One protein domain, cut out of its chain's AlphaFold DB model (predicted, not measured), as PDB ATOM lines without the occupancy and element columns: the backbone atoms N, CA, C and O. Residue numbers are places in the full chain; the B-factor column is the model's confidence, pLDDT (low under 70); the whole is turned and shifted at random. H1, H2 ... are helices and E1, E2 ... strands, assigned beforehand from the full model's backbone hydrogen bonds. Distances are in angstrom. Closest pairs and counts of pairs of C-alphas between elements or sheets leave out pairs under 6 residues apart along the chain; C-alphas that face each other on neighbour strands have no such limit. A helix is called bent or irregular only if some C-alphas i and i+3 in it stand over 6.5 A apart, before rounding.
ATOM      1  N   GLY A  20      17.429   4.456  30.787       92.62
ATOM      2  CA  GLY A  20      16.487   3.381  30.511       92.62
ATOM      3  C   GLY A  20      15.803   2.826  31.762       92.62
ATOM      4  O   GLY A  20      14.583   2.640  31.761       92.62
ATOM      5  N   TYR A  21      16.541   2.622  32.861       95.88
ATOM      6  CA  TYR A  21      15.935   2.178  34.121       95.88
ATOM      7  C   TYR A  21      15.014   3.241  34.721       95.88
ATOM      8  O   TYR A  21      13.886   2.925  35.104       95.88
ATOM      9  N   LYS A  22      15.462   4.498  34.798       96.31
ATOM     10  CA  LYS A  22      14.659   5.590  35.372       96.31
ATOM     11  C   LYS A  22      13.338   5.762  34.621       96.31
ATOM     12  O   LYS A  22      12.278   5.867  35.245       96.31
ATOM     13  N   GLU A  23      13.390   5.718  33.292       95.31
ATOM     14  CA  GLU A  23      12.214   5.859  32.436       95.31
ATOM     15  C   GLU A  23      11.286   4.640  32.515       95.31
ATOM     16  O   GLU A  23      10.100   4.797  32.804       95.31
ATOM     17  N   MET A  24      11.803   3.419  32.338       95.44
ATOM     18  CA  MET A  24      10.964   2.224  32.156       95.44
ATOM     19  C   MET A  24      10.695   1.450  33.454       95.44
ATOM     20  O   MET A  24       9.679   0.774  33.576       95.44
ATOM     21  N   GLY A  25      11.565   1.564  34.460       96.25
ATOM     22  CA  GLY A  25      11.481   0.813  35.719       96.25
ATOM     23  C   GLY A  25      11.845  -0.670  35.586       96.25
ATOM     24  O   GLY A  25      11.729  -1.423  36.551       96.25
ATOM     25  N   ALA A  26      12.285  -1.107  34.407       96.81
ATOM     26  CA  ALA A  26      12.700  -2.473  34.131       96.81
ATOM     27  C   ALA A  26      13.836  -2.493  33.111       96.81
ATOM     28  O   ALA A  26      13.712  -1.844  32.078       96.81
ATOM     29  N   VAL A  27      14.893  -3.261  33.378       96.31
ATOM     30  CA  VAL A  27      16.016  -3.490  32.460       96.31
ATOM     31  C   VAL A  27      16.312  -4.981  32.367       96.31
ATOM     32  O   VAL A  27      16.444  -5.660  33.391       96.31
ATOM     33  N   ILE A  28      16.448  -5.470  31.137       95.69
ATOM     34  CA  ILE A  28      16.978  -6.801  30.815       95.69
ATOM     35  C   ILE A  28      17.970  -6.690  29.658       95.69
ATOM     36  O   ILE A  28      17.877  -5.767  28.850       95.69
ATOM     37  N   PHE A  29      18.885  -7.644  29.549       96.38
ATOM     38  CA  PHE A  29      19.965  -7.609  28.567       96.38
ATOM     39  C   PHE A  29      19.730  -8.627  27.453       96.38
ATOM     40  O   PHE A  29      19.137  -9.684  27.670       96.38
ATOM     41  N   ARG A  30      20.186  -8.316  26.240       96.19
ATOM     42  CA  ARG A  30      20.077  -9.222  25.091       96.19
ATOM     43  C   ARG A  30      21.125 -10.321  25.169       96.19
ATOM     44  O   ARG A  30      22.287 -10.035  25.421       96.19
ATOM     45  N   ASP A  31      20.751 -11.563  24.867       96.50
ATOM     46  CA  ASP A  31      21.751 -12.631  24.717       96.50
ATOM     47  C   ASP A  31      22.597 -12.403  23.452       96.50
ATOM     48  O   ASP A  31      22.281 -11.573  22.589       96.50
ATOM     49  N   ARG A  32      23.643 -13.207  23.307       95.94
ATOM     50  CA  ARG A  32      24.475 -13.310  22.110       95.94
ATOM     51  C   ARG A  32      23.616 -13.516  20.875       95.94
ATOM     52  O   ARG A  32      22.657 -14.288  20.885       95.94
ATOM     53  N   THR A  33      24.004 -12.868  19.787       97.31
ATOM     54  CA  THR A  33      23.399 -13.107  18.475       97.31
ATOM     55  C   THR A  33      23.932 -14.423  17.903       97.31
ATOM     56  O   THR A  33      24.907 -14.446  17.155       97.31
ATOM     57  N   LEU A  34      23.315 -15.536  18.307       96.69
ATOM     58  CA  LEU A  34      23.569 -16.865  17.740       96.69
ATOM     59  C   LEU A  34      22.661 -17.092  16.533       96.69
ATOM     60  O   LEU A  34      21.511 -16.666  16.557       96.69
ATOM     61  N   GLU A  35      23.127 -17.811  15.511       96.06
ATOM     62  CA  GLU A  35      22.313 -18.105  14.322       96.06
ATOM     63  C   GLU A  35      20.944 -18.672  14.723       96.06
ATOM     64  O   GLU A  35      20.881 -19.539  15.593       96.06
ATOM     65  N   TYR A  36      19.864 -18.213  14.077       94.94
ATOM     66  CA  TYR A  36      18.471 -18.485  14.458       94.94
ATOM     67  C   TYR A  36      18.144 -19.949  14.750       94.94
ATOM     68  O   TYR A  36      17.235 -20.168  15.518       94.94
ATOM     69  N   GLY A  37      18.828 -20.944  14.181       94.06
ATOM     70  CA  GLY A  37      18.571 -22.367  14.454       94.06
ATOM     71  C   GLY A  37      19.496 -23.023  15.486       94.06
ATOM     72  O   GLY A  37      19.447 -24.244  15.645       94.06
ATOM     73  N   THR A  38      20.374 -22.264  16.146       94.56
ATOM     74  CA  THR A  38      21.417 -22.810  17.028       94.56
ATOM     75  C   THR A  38      20.794 -23.627  18.163       94.56
ATOM     76  O   THR A  38      19.907 -23.159  18.877       94.56
ATOM     77  N   TRP A  39      21.238 -24.883  18.297       91.31
ATOM     78  CA  TRP A  39      20.689 -25.890  19.223       91.31
ATOM     79  C   TRP A  39      19.163 -26.079  19.136       91.31
ATOM     80  O   TRP A  39      18.527 -26.453  20.117       91.31
ATOM     81  N   ASN A  40      18.563 -25.840  17.963       88.06
ATOM     82  CA  ASN A  40      17.113 -25.913  17.730       88.06
ATOM     83  C   ASN A  40      16.277 -24.899  18.556       88.06
ATOM     84  O   ASN A  40      15.046 -24.997  18.632       88.06
ATOM     85  N   HIS A  41      16.935 -23.899  19.149       90.56
ATOM     86  CA  HIS A  41      16.295 -22.678  19.644       90.56
ATOM     87  C   HIS A  41      16.073 -21.703  18.484       90.56
ATOM     88  O   HIS A  41      16.570 -21.957  17.397       90.56
ATOM     89  N   GLY A  42      15.298 -20.636  18.700       93.88
ATOM     90  CA  GLY A  42      14.849 -19.686  17.677       93.88
ATOM     91  C   GLY A  42      13.496 -20.053  17.071       93.88
ATOM     92  O   GLY A  42      12.514 -19.424  17.465       93.88
ATOM     93  N   PRO A  43      13.352 -21.084  16.203       94.75
ATOM     94  CA  PRO A  43      12.046 -21.532  15.723       94.75
ATOM     95  C   PRO A  43      11.088 -21.898  16.853       94.75
ATOM     96  O   PRO A  43       9.909 -21.558  16.780       94.75
ATOM     97  N   SER A  44      11.594 -22.560  17.895       93.56
ATOM     98  CA  SER A  44      10.804 -22.975  19.058       93.56
ATOM     99  C   SER A  44      10.313 -21.774  19.874       93.56
ATOM    100  O   SER A  44       9.135 -21.717  20.216       93.56
ATOM    101  N   LEU A  45      11.180 -20.780  20.103       93.38
ATOM    102  CA  LEU A  45      10.831 -19.542  20.808       93.38
ATOM    103  C   LEU A  45       9.893 -18.660  19.975       93.38
ATOM    104  O   LEU A  45       8.878 -18.196  20.479       93.38
ATOM    105  N   LYS A  46      10.164 -18.472  18.682       93.25
ATOM    106  CA  LYS A  46       9.262 -17.721  17.804       93.25
ATOM    107  C   LYS A  46       7.870 -18.357  17.771       93.25
ATOM    108  O   LYS A  46       6.879 -17.648  17.898       93.25
ATOM    109  N   ARG A  47       7.792 -19.688  17.648       92.12
ATOM    110  CA  ARG A  47       6.514 -20.411  17.682       92.12
ATOM    111  C   ARG A  47       5.805 -20.239  19.026       92.12
ATOM    112  O   ARG A  47       4.604 -20.014  19.022       92.12
ATOM    113  N   LEU A  48       6.539 -20.304  20.143       91.44
ATOM    114  CA  LEU A  48       5.997 -20.015  21.472       91.44
ATOM    115  C   LEU A  48       5.311 -18.643  21.493       91.44
ATOM    116  O   LEU A  48       4.148 -18.561  21.868       91.44
ATOM    117  N   VAL A  49       6.016 -17.595  21.051       91.19
ATOM    118  CA  VAL A  49       5.490 -16.220  20.989       91.19
ATOM    119  C   VAL A  49       4.248 -16.149  20.101       91.19
ATOM    120  O   VAL A  49       3.241 -15.563  20.488       91.19
ATOM    121  N   GLU A  50       4.289 -16.785  18.930       90.25
ATOM    122  CA  GLU A  50       3.154 -16.823  18.004       90.25
ATOM    123  C   GLU A  50       1.923 -17.518  18.587       90.25
ATOM    124  O   GLU A  50       0.809 -17.048  18.374       90.25
ATOM    125  N   GLU A  51       2.118 -18.602  19.338       88.56
ATOM    126  CA  GLU A  51       1.046 -19.350  19.996       88.56
ATOM    127  C   GLU A  51       0.437 -18.560  21.165       88.56
ATOM    128  O   GLU A  51      -0.786 -18.462  21.252       88.56
ATOM    129  N   ILE A  52       1.259 -17.962  22.040       85.19
ATOM    130  CA  ILE A  52       0.758 -17.222  23.215       85.19
ATOM    131  C   ILE A  52       0.123 -15.882  22.845       85.19
ATOM    132  O   ILE A  52      -0.807 -15.444  23.518       85.19
ATOM    133  N   ALA A  53       0.621 -15.222  21.797       86.00
ATOM    134  CA  ALA A  53       0.145 -13.905  21.408       86.00
ATOM    135  C   ALA A  53      -1.019 -13.963  20.417       86.00
ATOM    136  O   ALA A  53      -1.557 -12.916  20.079       86.00
ATOM    137  N   HIS A  54      -1.444 -15.134  19.929       83.12
ATOM    138  CA  HIS A  54      -2.575 -15.219  19.003       83.12
ATOM    139  C   HIS A  54      -3.899 -14.848  19.705       83.12
ATOM    140  O   HIS A  54      -4.186 -15.400  20.767       83.12
ATOM    141  N   PRO A  55      -4.752 -13.962  19.141       81.12
ATOM    142  CA  PRO A  55      -4.704 -13.327  17.811       81.12
ATOM    143  C   PRO A  55      -4.005 -11.950  17.744       81.12
ATOM    144  O   PRO A  55      -3.996 -11.315  16.694       81.12
ATOM    145  N   TYR A  56      -3.418 -11.470  18.834       83.31
ATOM    146  CA  TYR A  56      -2.834 -10.134  19.014       83.31
ATOM    147  C   TYR A  56      -1.426  -9.941  18.432       83.31
ATOM    148  O   TYR A  56      -0.734  -9.000  18.810       83.31
ATOM    149  N   LEU A  57      -0.989 -10.772  17.481       81.94
ATOM    150  CA  LEU A  57       0.361 -10.684  16.908       81.94
ATOM    151  C   LEU A  57       0.678  -9.327  16.266       81.94
ATOM    152  O   LEU A  57       1.833  -8.914  16.239       81.94
ATOM    153  N   SER A  58      -0.335  -8.619  15.766       82.12
ATOM    154  CA  SER A  58      -0.179  -7.269  15.214       82.12
ATOM    155  C   SER A  58       0.054  -6.186  16.270       82.12
ATOM    156  O   SER A  58       0.371  -5.059  15.908       82.12
ATOM    157  N   ASN A  59      -0.147  -6.508  17.551       79.75
ATOM    158  CA  ASN A  59      -0.142  -5.560  18.664       79.75
ATOM    159  C   ASN A  59       1.023  -5.800  19.627       79.75
ATOM    160  O   ASN A  59       0.989  -5.275  20.739       79.75
ATOM    161  N   LEU A  60       2.015  -6.597  19.218       80.94
ATOM    162  CA  LEU A  60       3.194  -6.800  20.042       80.94
ATOM    163  C   LEU A  60       3.903  -5.457  20.287       80.94
ATOM    164  O   LEU A  60       3.967  -4.618  19.386       80.94
ATOM    165  N   ILE A  61       4.455  -5.265  21.483       75.44
ATOM    166  CA  ILE A  61       5.332  -4.141  21.839       75.44
ATOM    167  C   ILE A  61       6.725  -4.354  21.247       75.44
ATOM    168  O   ILE A  61       7.351  -3.403  20.774       75.44
ATOM    169  N   TYR A  62       7.178  -5.608  21.189       74.62
ATOM    170  CA  TYR A  62       8.449  -6.012  20.592       74.62
ATOM    171  C   TYR A  62       8.268  -6.849  19.309       74.62
ATOM    172  O   TYR A  62       8.848  -7.933  19.201       74.62
ATOM    173  N   PRO A  63       7.538  -6.369  18.277       68.25
ATOM    174  CA  PRO A  63       7.436  -7.090  17.005       68.25
ATOM    175  C   PRO A  63       8.808  -7.173  16.313       68.25
ATOM    176  O   PRO A  63       9.082  -8.095  15.548       68.25
ATOM    177  N   GLU A  64       9.695  -6.235  16.654       72.12
ATOM    178  CA  GLU A  64      11.072  -6.128  16.182       72.12
ATOM    179  C   GLU A  64      12.087  -6.901  17.043       72.12
ATOM    180  O   GLU A  64      13.297  -6.775  16.811       72.12
ATOM    181  N   ALA A  65      11.639  -7.702  18.022       88.31
ATOM    182  CA  ALA A  65      12.523  -8.615  18.748       88.31
ATOM    183  C   ALA A  65      13.367  -9.434  17.755       88.31
ATOM    184  O   ALA A  65      12.893  -9.841  16.683       88.31
ATOM    185  N   ARG A  66      14.644  -9.657  18.076       93.69
ATOM    186  CA  ARG A  66      15.594 -10.286  17.145       93.69
ATOM    187  C   ARG A  66      15.127 -11.688  16.752       93.69
ATOM    188  O   ARG A  66      15.248 -12.062  15.585       93.69
ATOM    189  N   VAL A  67      14.536 -12.444  17.675       93.94
ATOM    190  CA  VAL A  67      13.986 -13.779  17.412       93.94
ATOM    191  C   VAL A  67      12.815 -13.735  16.427       93.94
ATOM    192  O   VAL A  67      12.740 -14.570  15.524       93.94
ATOM    193  N   MET A  68      11.946 -12.721  16.510       91.50
ATOM    194  CA  MET A  68      10.813 -12.559  15.588       91.50
ATOM    195  C   MET A  68      11.297 -12.274  14.163       91.50
ATOM    196  O   MET A  68      10.756 -12.818  13.196       91.50
ATOM    197  N   ARG A  69      12.399 -11.523  14.043       92.50
ATOM    198  CA  ARG A  69      13.111 -11.246  12.785       92.50
ATOM    199  C   ARG A  69      14.081 -12.345  12.344       92.50
ATOM    200  O   ARG A  69      14.767 -12.178  11.338       92.50
ATOM    201  N   LYS A  70      14.131 -13.473  13.059       94.56
ATOM    202  CA  LYS A  70      15.035 -14.602  12.790       94.56
ATOM    203  C   LYS A  70      16.522 -14.219  12.793       94.56
ATOM    204  O   LYS A  70      17.307 -14.767  12.024       94.56
ATOM    205  N   LYS A  71      16.903 -13.260  13.639       95.31
ATOM    206  CA  LYS A  71      18.285 -12.781  13.799       95.31
ATOM    207  C   LYS A  71      19.052 -13.516  14.894       95.31
ATOM    208  O   LYS A  71      20.269 -13.583  14.821       95.31
ATOM    209  N   THR A  72      18.357 -14.074  15.885       95.94
ATOM    210  CA  THR A  72      18.980 -14.784  17.010       95.94
ATOM    211  C   THR A  72      18.216 -16.050  17.387       95.94
ATOM    212  O   THR A  72      16.994 -16.098  17.241       95.94
ATOM    213  N   ALA A  73      18.907 -17.059  17.915       95.44
ATOM    214  CA  ALA A  73      18.275 -18.228  18.527       95.44
ATOM    215  C   ALA A  73      17.597 -17.915  19.877       95.44
ATOM    216  O   ALA A  73      16.688 -18.634  20.298       95.44
ATOM    217  N   GLN A  74      18.064 -16.881  20.583       93.50
ATOM    218  CA  GLN A  74      17.658 -16.533  21.949       93.50
ATOM    219  C   GLN A  74      17.634 -15.014  22.120       93.50
ATOM    220  O   GLN A  74      18.544 -14.335  21.639       93.50
ATOM    221  N   GLU A  75      16.604 -14.472  22.770       94.81
ATOM    222  CA  GLU A  75      16.407 -13.018  22.796       94.81
ATOM    223  C   GLU A  75      17.179 -12.367  23.939       94.81
ATOM    224  O   GLU A  75      17.856 -11.359  23.716       94.81
ATOM    225  N   ILE A  76      17.112 -12.942  25.142       95.00
ATOM    226  CA  ILE A  76      17.631 -12.297  26.351       95.00
ATOM    227  C   ILE A  76      18.567 -13.181  27.175       95.00
ATOM    228  O   ILE A  76      18.473 -14.412  27.168       95.00
ATOM    229  N   ASP A  77      19.450 -12.510  27.907       95.69
ATOM    230  CA  ASP A  77      20.235 -13.069  28.999       95.69
ATOM    231  C   ASP A  77      19.554 -12.721  30.332       95.69
ATOM    232  O   ASP A  77      19.126 -11.586  30.555       95.69
ATOM    233  N   ALA A  78      19.445 -13.713  31.213       94.44
ATOM    234  CA  ALA A  78      18.832 -13.586  32.530       94.44
ATOM    235  C   ALA A  78      19.852 -13.428  33.670       94.44
ATOM    236  O   ALA A  78      19.440 -13.327  34.825       94.44
ATOM    237  N   GLY A  79      21.154 -13.340  33.362       96.19
ATOM    238  CA  GLY A  79      22.200 -13.166  34.372       96.19
ATOM    239  C   GLY A  79      21.991 -11.961  35.286       96.19
ATOM    240  O   GLY A  79      22.245 -12.039  36.487       96.19
ATOM    241  N   VAL A  80      21.476 -10.856  34.741       97.75
ATOM    242  CA  VAL A  80      21.068  -9.674  35.506       97.75
ATOM    243  C   VAL A  80      19.699  -9.208  35.021       97.75
ATOM    244  O   VAL A  80      19.518  -8.861  33.858       97.75
ATOM    245  N   VAL A  81      18.736  -9.147  35.941       96.94
ATOM    246  CA  VAL A  81      17.385  -8.613  35.706       96.94
ATOM    247  C   VAL A  81      17.106  -7.519  36.722       96.94
ATOM    248  O   VAL A  81      17.148  -7.766  37.934       96.94
ATOM    249  N   VAL A  82      16.790  -6.311  36.261       97.31
ATOM    250  CA  VAL A  82      16.578  -5.152  37.136       97.31
ATOM    251  C   VAL A  82      15.133  -4.692  37.040       97.31
ATOM    252  O   VAL A  82      14.651  -4.366  35.964       97.31
ATOM    253  N   TRP A  83      14.439  -4.653  38.176       97.44
ATOM    254  CA  TRP A  83      13.021  -4.309  38.253       97.44
ATOM    255  C   TRP A  83      12.740  -3.396  39.443       97.44
ATOM    256  O   TRP A  83      13.046  -3.741  40.586       97.44
ATOM    257  N   ASP A  84      12.083  -2.268  39.181       97.69
ATOM    258  CA  ASP A  84      11.321  -1.539  40.186       97.69
ATOM    259  C   ASP A  84      10.067  -2.350  40.525       97.69
ATOM    260  O   ASP A  84       9.067  -2.345  39.804       97.69
ATOM    261  N   LYS A  85      10.127  -3.049  41.660       96.44
ATOM    262  CA  LYS A  85       9.067  -3.953  42.114       96.44
ATOM    263  C   LYS A  85       7.703  -3.274  42.223       96.44
ATOM    264  O   LYS A  85       6.699  -3.948  42.024       96.44
ATOM    265  N   MET A  86       7.648  -1.980  42.542       96.00
ATOM    266  CA  MET A  86       6.374  -1.268  42.671       96.00
ATOM    267  C   MET A  86       5.716  -1.047  41.311       96.00
ATOM    268  O   MET A  86       4.493  -1.088  41.207       96.00
ATOM    269  N   ARG A  87       6.523  -0.858  40.265       95.75
ATOM    270  CA  ARG A  87       6.059  -0.622  38.893       95.75
ATOM    271  C   ARG A  87       5.832  -1.917  38.115       95.75
ATOM    272  O   ARG A  87       4.998  -1.943  37.217       95.75
ATOM    273  N   THR A  88       6.552  -2.986  38.454       96.88
ATOM    274  CA  THR A  88       6.607  -4.214  37.644       96.88
ATOM    275  C   THR A  88       6.031  -5.449  38.333       96.88
ATOM    276  O   THR A  88       6.128  -6.545  37.784       96.88
ATOM    277  N   MET A  89       5.391  -5.305  39.503       97.44
ATOM    278  CA  MET A  89       4.816  -6.435  40.249       97.44
ATOM    279  C   MET A  89       3.975  -7.392  39.381       97.44
ATOM    280  O   MET A  89       4.172  -8.603  39.501       97.44
ATOM    281  N   PRO A  90       3.096  -6.927  38.470       97.94
ATOM    282  CA  PRO A  90       2.350  -7.842  37.607       97.94
ATOM    283  C   PRO A  90       3.255  -8.689  36.692       97.94
ATOM    284  O   PRO A  90       3.042  -9.896  36.588       97.94
ATOM    285  N   ALA A  91       4.303  -8.100  36.097       97.25
ATOM    286  CA  ALA A  91       5.284  -8.837  35.291       97.25
ATOM    287  C   ALA A  91       6.085  -9.839  36.129       97.25
ATOM    288  O   ALA A  91       6.326 -10.954  35.668       97.25
ATOM    289  N   ILE A  92       6.445  -9.481  37.368       97.69
ATOM    290  CA  ILE A  92       7.108 -10.394  38.313       97.69
ATOM    291  C   ILE A  92       6.227 -11.623  38.561       97.69
ATOM    292  O   ILE A  92       6.687 -12.756  38.431       97.69
ATOM    293  N   LEU A  93       4.950 -11.411  38.891       98.19
ATOM    294  CA  LEU A  93       4.017 -12.497  39.196       98.19
ATOM    295  C   LEU A  93       3.760 -13.394  37.981       98.19
ATOM    296  O   LEU A  93       3.753 -14.617  38.123       98.19
ATOM    297  N   LEU A  94       3.596 -12.809  36.791       97.50
ATOM    298  CA  LEU A  94       3.444 -13.579  35.558       97.50
ATOM    299  C   LEU A  94       4.717 -14.369  35.230       97.50
ATOM    300  O   LEU A  94       4.625 -15.550  34.904       97.50
ATOM    301  N   THR A  95       5.900 -13.783  35.429       97.19
ATOM    302  CA  THR A  95       7.181 -14.491  35.280       97.19
ATOM    303  C   THR A  95       7.234 -15.698  36.215       97.19
ATOM    304  O   THR A  95       7.549 -16.806  35.784       97.19
ATOM    305  N   CYS A  96       6.863 -15.540  37.489       97.19
ATOM    306  CA  CYS A  96       6.798 -16.662  38.427       97.19
ATOM    307  C   CYS A  96       5.800 -17.743  37.982       97.19
ATOM    308  O   CYS A  96       6.104 -18.931  38.092       97.19
ATOM    309  N   LEU A  97       4.630 -17.347  37.470       97.19
ATOM    310  CA  LEU A  97       3.608 -18.271  36.977       97.19
ATOM    311  C   LEU A  97       4.111 -19.088  35.780       97.19
ATOM    312  O   LEU A  97       3.979 -20.311  35.784       97.19
ATOM    313  N   LEU A  98       4.730 -18.430  34.793       95.69
ATOM    314  CA  LEU A  98       5.287 -19.076  33.599       95.69
ATOM    315  C   LEU A  98       6.413 -20.064  33.944       95.69
ATOM    316  O   LEU A  98       6.543 -21.101  33.296       95.69
ATOM    317  N   ASN A  99       7.173 -19.789  35.008       96.50
ATOM    318  CA  ASN A  99       8.235 -20.665  35.515       96.50
ATOM    319  C   ASN A  99       7.756 -21.706  36.544       96.50
ATOM    320  O   ASN A  99       8.571 -22.444  37.106       96.50
ATOM    321  N   SER A 100       6.447 -21.804  36.786       97.12
ATOM    322  CA  SER A 100       5.841 -22.746  37.733       97.12
ATOM    323  C   SER A 100       4.952 -23.771  37.031       97.12
ATOM    324  O   SER A 100       4.510 -23.582  35.899       97.12
ATOM    325  N   SER A 101       4.685 -24.897  37.698       94.75
ATOM    326  CA  SER A 101       3.698 -25.870  37.215       94.75
ATOM    327  C   SER A 101       2.304 -25.217  37.134       94.75
ATOM    328  O   SER A 101       1.957 -24.470  38.052       94.75
ATOM    329  N   PRO A 102       1.496 -25.485  36.089       94.06
ATOM    330  CA  PRO A 102       1.729 -26.446  35.002       94.06
ATOM    331  C   PRO A 102       2.489 -25.887  33.784       94.06
ATOM    332  O   PRO A 102       2.824 -26.650  32.881       94.06
ATOM    333  N   TYR A 103       2.777 -24.584  33.736       93.69
ATOM    334  CA  TYR A 103       3.302 -23.909  32.540       93.69
ATOM    335  C   TYR A 103       4.793 -24.151  32.287       93.69
ATOM    336  O   TYR A 103       5.207 -24.236  31.133       93.69
ATOM    337  N   LYS A 104       5.584 -24.327  33.354       94.56
ATOM    338  CA  LYS A 104       7.047 -24.463  33.302       94.56
ATOM    339  C   LYS A 104       7.531 -25.432  32.227       94.56
ATOM    340  O   LYS A 104       8.426 -25.094  31.464       94.56
ATOM    341  N   HIS A 105       6.956 -26.634  32.177       91.88
ATOM    342  CA  HIS A 105       7.366 -27.654  31.210       91.88
ATOM    343  C   HIS A 105       7.179 -27.158  29.774       91.88
ATOM    344  O   HIS A 105       8.094 -27.240  28.967       91.88
ATOM    345  N   TRP A 106       6.029 -26.549  29.491       90.19
ATOM    346  CA  TRP A 106       5.699 -26.060  28.159       90.19
ATOM    347  C   TRP A 106       6.612 -24.913  27.698       90.19
ATOM    348  O   TRP A 106       6.970 -24.857  26.518       90.19
ATOM    349  N   ILE A 107       7.014 -24.040  28.632       92.88
ATOM    350  CA  ILE A 107       8.000 -22.979  28.398       92.88
ATOM    351  C   ILE A 107       9.385 -23.587  28.148       92.88
ATOM    352  O   ILE A 107       9.969 -23.354  27.094       92.88
ATOM    353  N   TYR A 108       9.878 -24.424  29.065       92.88
ATOM    354  CA  TYR A 108      11.260 -24.925  29.049       92.88
ATOM    355  C   TYR A 108      11.521 -25.904  27.896       92.88
ATOM    356  O   TYR A 108      12.667 -26.098  27.509       92.88
ATOM    357  N   ASP A 109      10.476 -26.489  27.310       89.75
ATOM    358  CA  ASP A 109      10.589 -27.279  26.079       89.75
ATOM    359  C   ASP A 109      10.905 -26.414  24.843       89.75
ATOM    360  O   ASP A 109      11.365 -26.924  23.820       89.75
ATOM    361  N   ARG A 110      10.624 -25.105  24.901       89.69
ATOM    362  CA  ARG A 110      10.764 -24.159  23.777       89.69
ATOM    363  C   ARG A 110      11.844 -23.105  24.009       89.69
ATOM    364  O   ARG A 110      12.294 -22.478  23.047       89.69
ATOM    365  N   THR A 111      12.272 -22.923  25.254       90.12
ATOM    366  CA  THR A 111      13.256 -21.928  25.693       90.12
ATOM    367  C   THR A 111      14.415 -22.606  26.418       90.12
ATOM    368  O   THR A 111      14.305 -23.739  26.877       90.12
ATOM    369  N   LEU A 112      15.552 -21.921  26.546       86.38
ATOM    370  CA  LEU A 112      16.637 -22.410  27.395       86.38
ATOM    371  C   LEU A 112      16.386 -21.963  28.838       86.38
ATOM    372  O   LEU A 112      16.872 -20.918  29.262       86.38
ATOM    373  N   GLY A 113      15.591 -22.751  29.560       89.62
ATOM    374  CA  GLY A 113      15.205 -22.453  30.935       89.62
ATOM    375  C   GLY A 113      14.200 -21.306  31.036       89.62
ATOM    376  O   GLY A 113      13.337 -21.135  30.176       89.62
ATOM    377  N   ASP A 114      14.312 -20.530  32.104       92.19
ATOM    378  CA  ASP A 114      13.403 -19.440  32.467       92.19
ATOM    379  C   ASP A 114      13.611 -18.157  31.667       92.19
ATOM    380  O   ASP A 114      12.685 -17.355  31.572       92.19
ATOM    381  N   LYS A 115      14.794 -17.947  31.092       93.06
ATOM    382  CA  LYS A 115      15.229 -16.622  30.639       93.06
ATOM    383  C   LYS A 115      14.218 -15.861  29.780       93.06
ATOM    384  O   LYS A 115      13.936 -14.707  30.043       93.06
ATOM    385  N   GLU A 116      13.571 -16.492  28.808       94.88
ATOM    386  CA  GLU A 116      12.668 -15.762  27.908       94.88
ATOM    387  C   GLU A 116      11.399 -15.256  28.628       94.88
ATOM    388  O   GLU A 116      10.786 -14.281  28.211       94.88
ATOM    389  N   THR A 117      11.022 -15.844  29.767       95.75
ATOM    390  CA  THR A 117       9.819 -15.436  30.516       95.75
ATOM    391  C   THR A 117       9.872 -14.006  31.054       95.75
ATOM    392  O   THR A 117       8.811 -13.399  31.230       95.75
ATOM    393  N   PHE A 118      11.070 -13.448  31.279       95.88
ATOM    394  CA  PHE A 118      11.223 -12.089  31.797       95.88
ATOM    395  C   PHE A 118      10.668 -11.055  30.814       95.88
ATOM    396  O   PHE A 118       9.872 -10.213  31.218       95.88
ATOM    397  N   TRP A 119      11.016 -11.132  29.525       94.19
ATOM    398  CA  TRP A 119      10.502 -10.183  28.528       94.19
ATOM    399  C   TRP A 119       9.089 -10.534  28.064       94.19
ATOM    400  O   TRP A 119       8.271  -9.634  27.888       94.19
ATOM    401  N   LEU A 120       8.762 -11.829  27.957       94.31
ATOM    402  CA  LEU A 120       7.417 -12.278  27.583       94.31
ATOM    403  C   LEU A 120       6.350 -11.790  28.567       94.31
ATOM    404  O   LEU A 120       5.237 -11.476  28.159       94.31
ATOM    405  N   SER A 121       6.681 -11.694  29.856       95.19
ATOM    406  CA  SER A 121       5.744 -11.182  30.860       95.19
ATOM    407  C   SER A 121       5.471  -9.686  30.704       95.19
ATOM    408  O   SER A 121       4.347  -9.245  30.936       95.19
ATOM    409  N   HIS A 122       6.481  -8.906  30.309       94.56
ATOM    410  CA  HIS A 122       6.315  -7.481  30.009       94.56
ATOM    411  C   HIS A 122       5.511  -7.275  28.730       94.56
ATOM    412  O   HIS A 122       4.558  -6.504  28.739       94.56
ATOM    413  N   GLU A 123       5.832  -8.035  27.685       92.00
ATOM    414  CA  GLU A 123       5.092  -8.059  26.422       92.00
ATOM    415  C   GLU A 123       3.607  -8.385  26.652       92.00
ATOM    416  O   GLU A 123       2.732  -7.593  26.312       92.00
ATOM    417  N   ALA A 124       3.303  -9.489  27.342       91.56
ATOM    418  CA  ALA A 124       1.929  -9.936  27.583       91.56
ATOM    419  C   ALA A 124       1.084  -8.955  28.415       91.56
ATOM    420  O   ALA A 124      -0.136  -8.903  28.262       91.56
ATOM    421  N   LEU A 125       1.713  -8.192  29.314       92.75
ATOM    422  CA  LEU A 125       1.035  -7.226  30.189       92.75
ATOM    423  C   LEU A 125       1.133  -5.787  29.685       92.75
ATOM    424  O   LEU A 125       0.650  -4.874  30.356       92.75
ATOM    425  N   HIS A 126       1.756  -5.588  28.526       91.62
ATOM    426  CA  HIS A 126       2.043  -4.284  27.953       91.62
ATOM    427  C   HIS A 126       2.775  -3.341  28.929       91.62
ATOM    428  O   HIS A 126       2.481  -2.145  29.012       91.62
TER     429      HIS A 126
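What this domain is: This is residues 20 to 126 of the 247 residues of an uncharacterized protein of Batrachochytrium dendrobatidis (strain JAM81 / FGSC 10211) (UniProt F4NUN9). Helix H6 lies near the middle, with the two-stranded ribbon of E1 and E2 along one side, H4 crossing it steeply on another, and H2 close by on the side away from H4. H5 makes a corner with the last residues of H4, H1 sits by the start of E1, and H3 lies far out beyond H2. The printed part has 107 residues, with six named helices and two named strands in the order H1 E1 H2 H3 E2 H4 H5 H6; the strands are antiparallel, and the class is mixed, helices and strands. The whole is compact, with a radius of gyration of the C-alphas of 13.2 A and a rounded outline of 37 by 31 by 29 A.

Where its parts are: H1, residues 20 to 24, begins at C-alpha 20 (16.487, 3.381, 30.511). E1, residues 26 to 32, is 20.0 A long. H2, residues 43 to 53, measures 15.2 A, and H3 is residues 56 to 59. E2, residues 76 to 83, is 15.1 A long and bends by 96 degrees at residue 79. H4, residues 85 to 98, begins at C-alpha 85 (9.067, -3.953, 42.114) and is 17.8 A long; it is irregular, with C-alphas 87 and 90 8.2 A apart. H5 is residues 103 to 108. H6, residues 117 to 125, is 12.0 A long and ends at C-alpha 125 (1.035, -7.226, 30.189).

How they stand to each other: E1 and E2 are antiparallel, with 169 degrees between their directions; N 27 and O 82 are 2.8 A apart and N 77 and O 29 2.9 A, both within hydrogen-bond range. The closest C-alphas of H1 and E1, those of Tyr 21 and Val 27, are 5.9 A apart. The closest C-alphas of E2 and H6, those of Ile 76 and Trp 119, are 7.7 A apart. H4 and H6 touch, closest at the C-alphas of Ala 91 and Ser 121, 5.0 A apart. They run opposite ways at a steep tilt of 69 degrees, only just short of about perpendicular. H4 and H5 touch only at the corner, through residues 97 to 98 of H4 alone, with the C-alphas of Leu 98 and Lys 104 closest at 5.7 A. H2 is close but not clearly touching to H6, with the C-alphas of Ala 53 and Ala 124 closest at 7.6 A, and likewise to H3, with those of Glu 50 and Leu 57 closest at 6.8 A. H1 and H6 are apart. Each O i to N i+4 pair is within hydrogen-bond range in H1, H2 and H5; in H4 8 of 10 are, in H6 4 of 5, and H3 is too short for such a pair.

The domain as a whole: The two C-alphas farthest apart, those of Gly 37 and Met 86, are 37.3 A apart. The printed part has no cut. The link from H3 to E2, residues 60 to 75, is long. The mean pLDDT of the printed part is 92.6, and residue 63 alone is under 70.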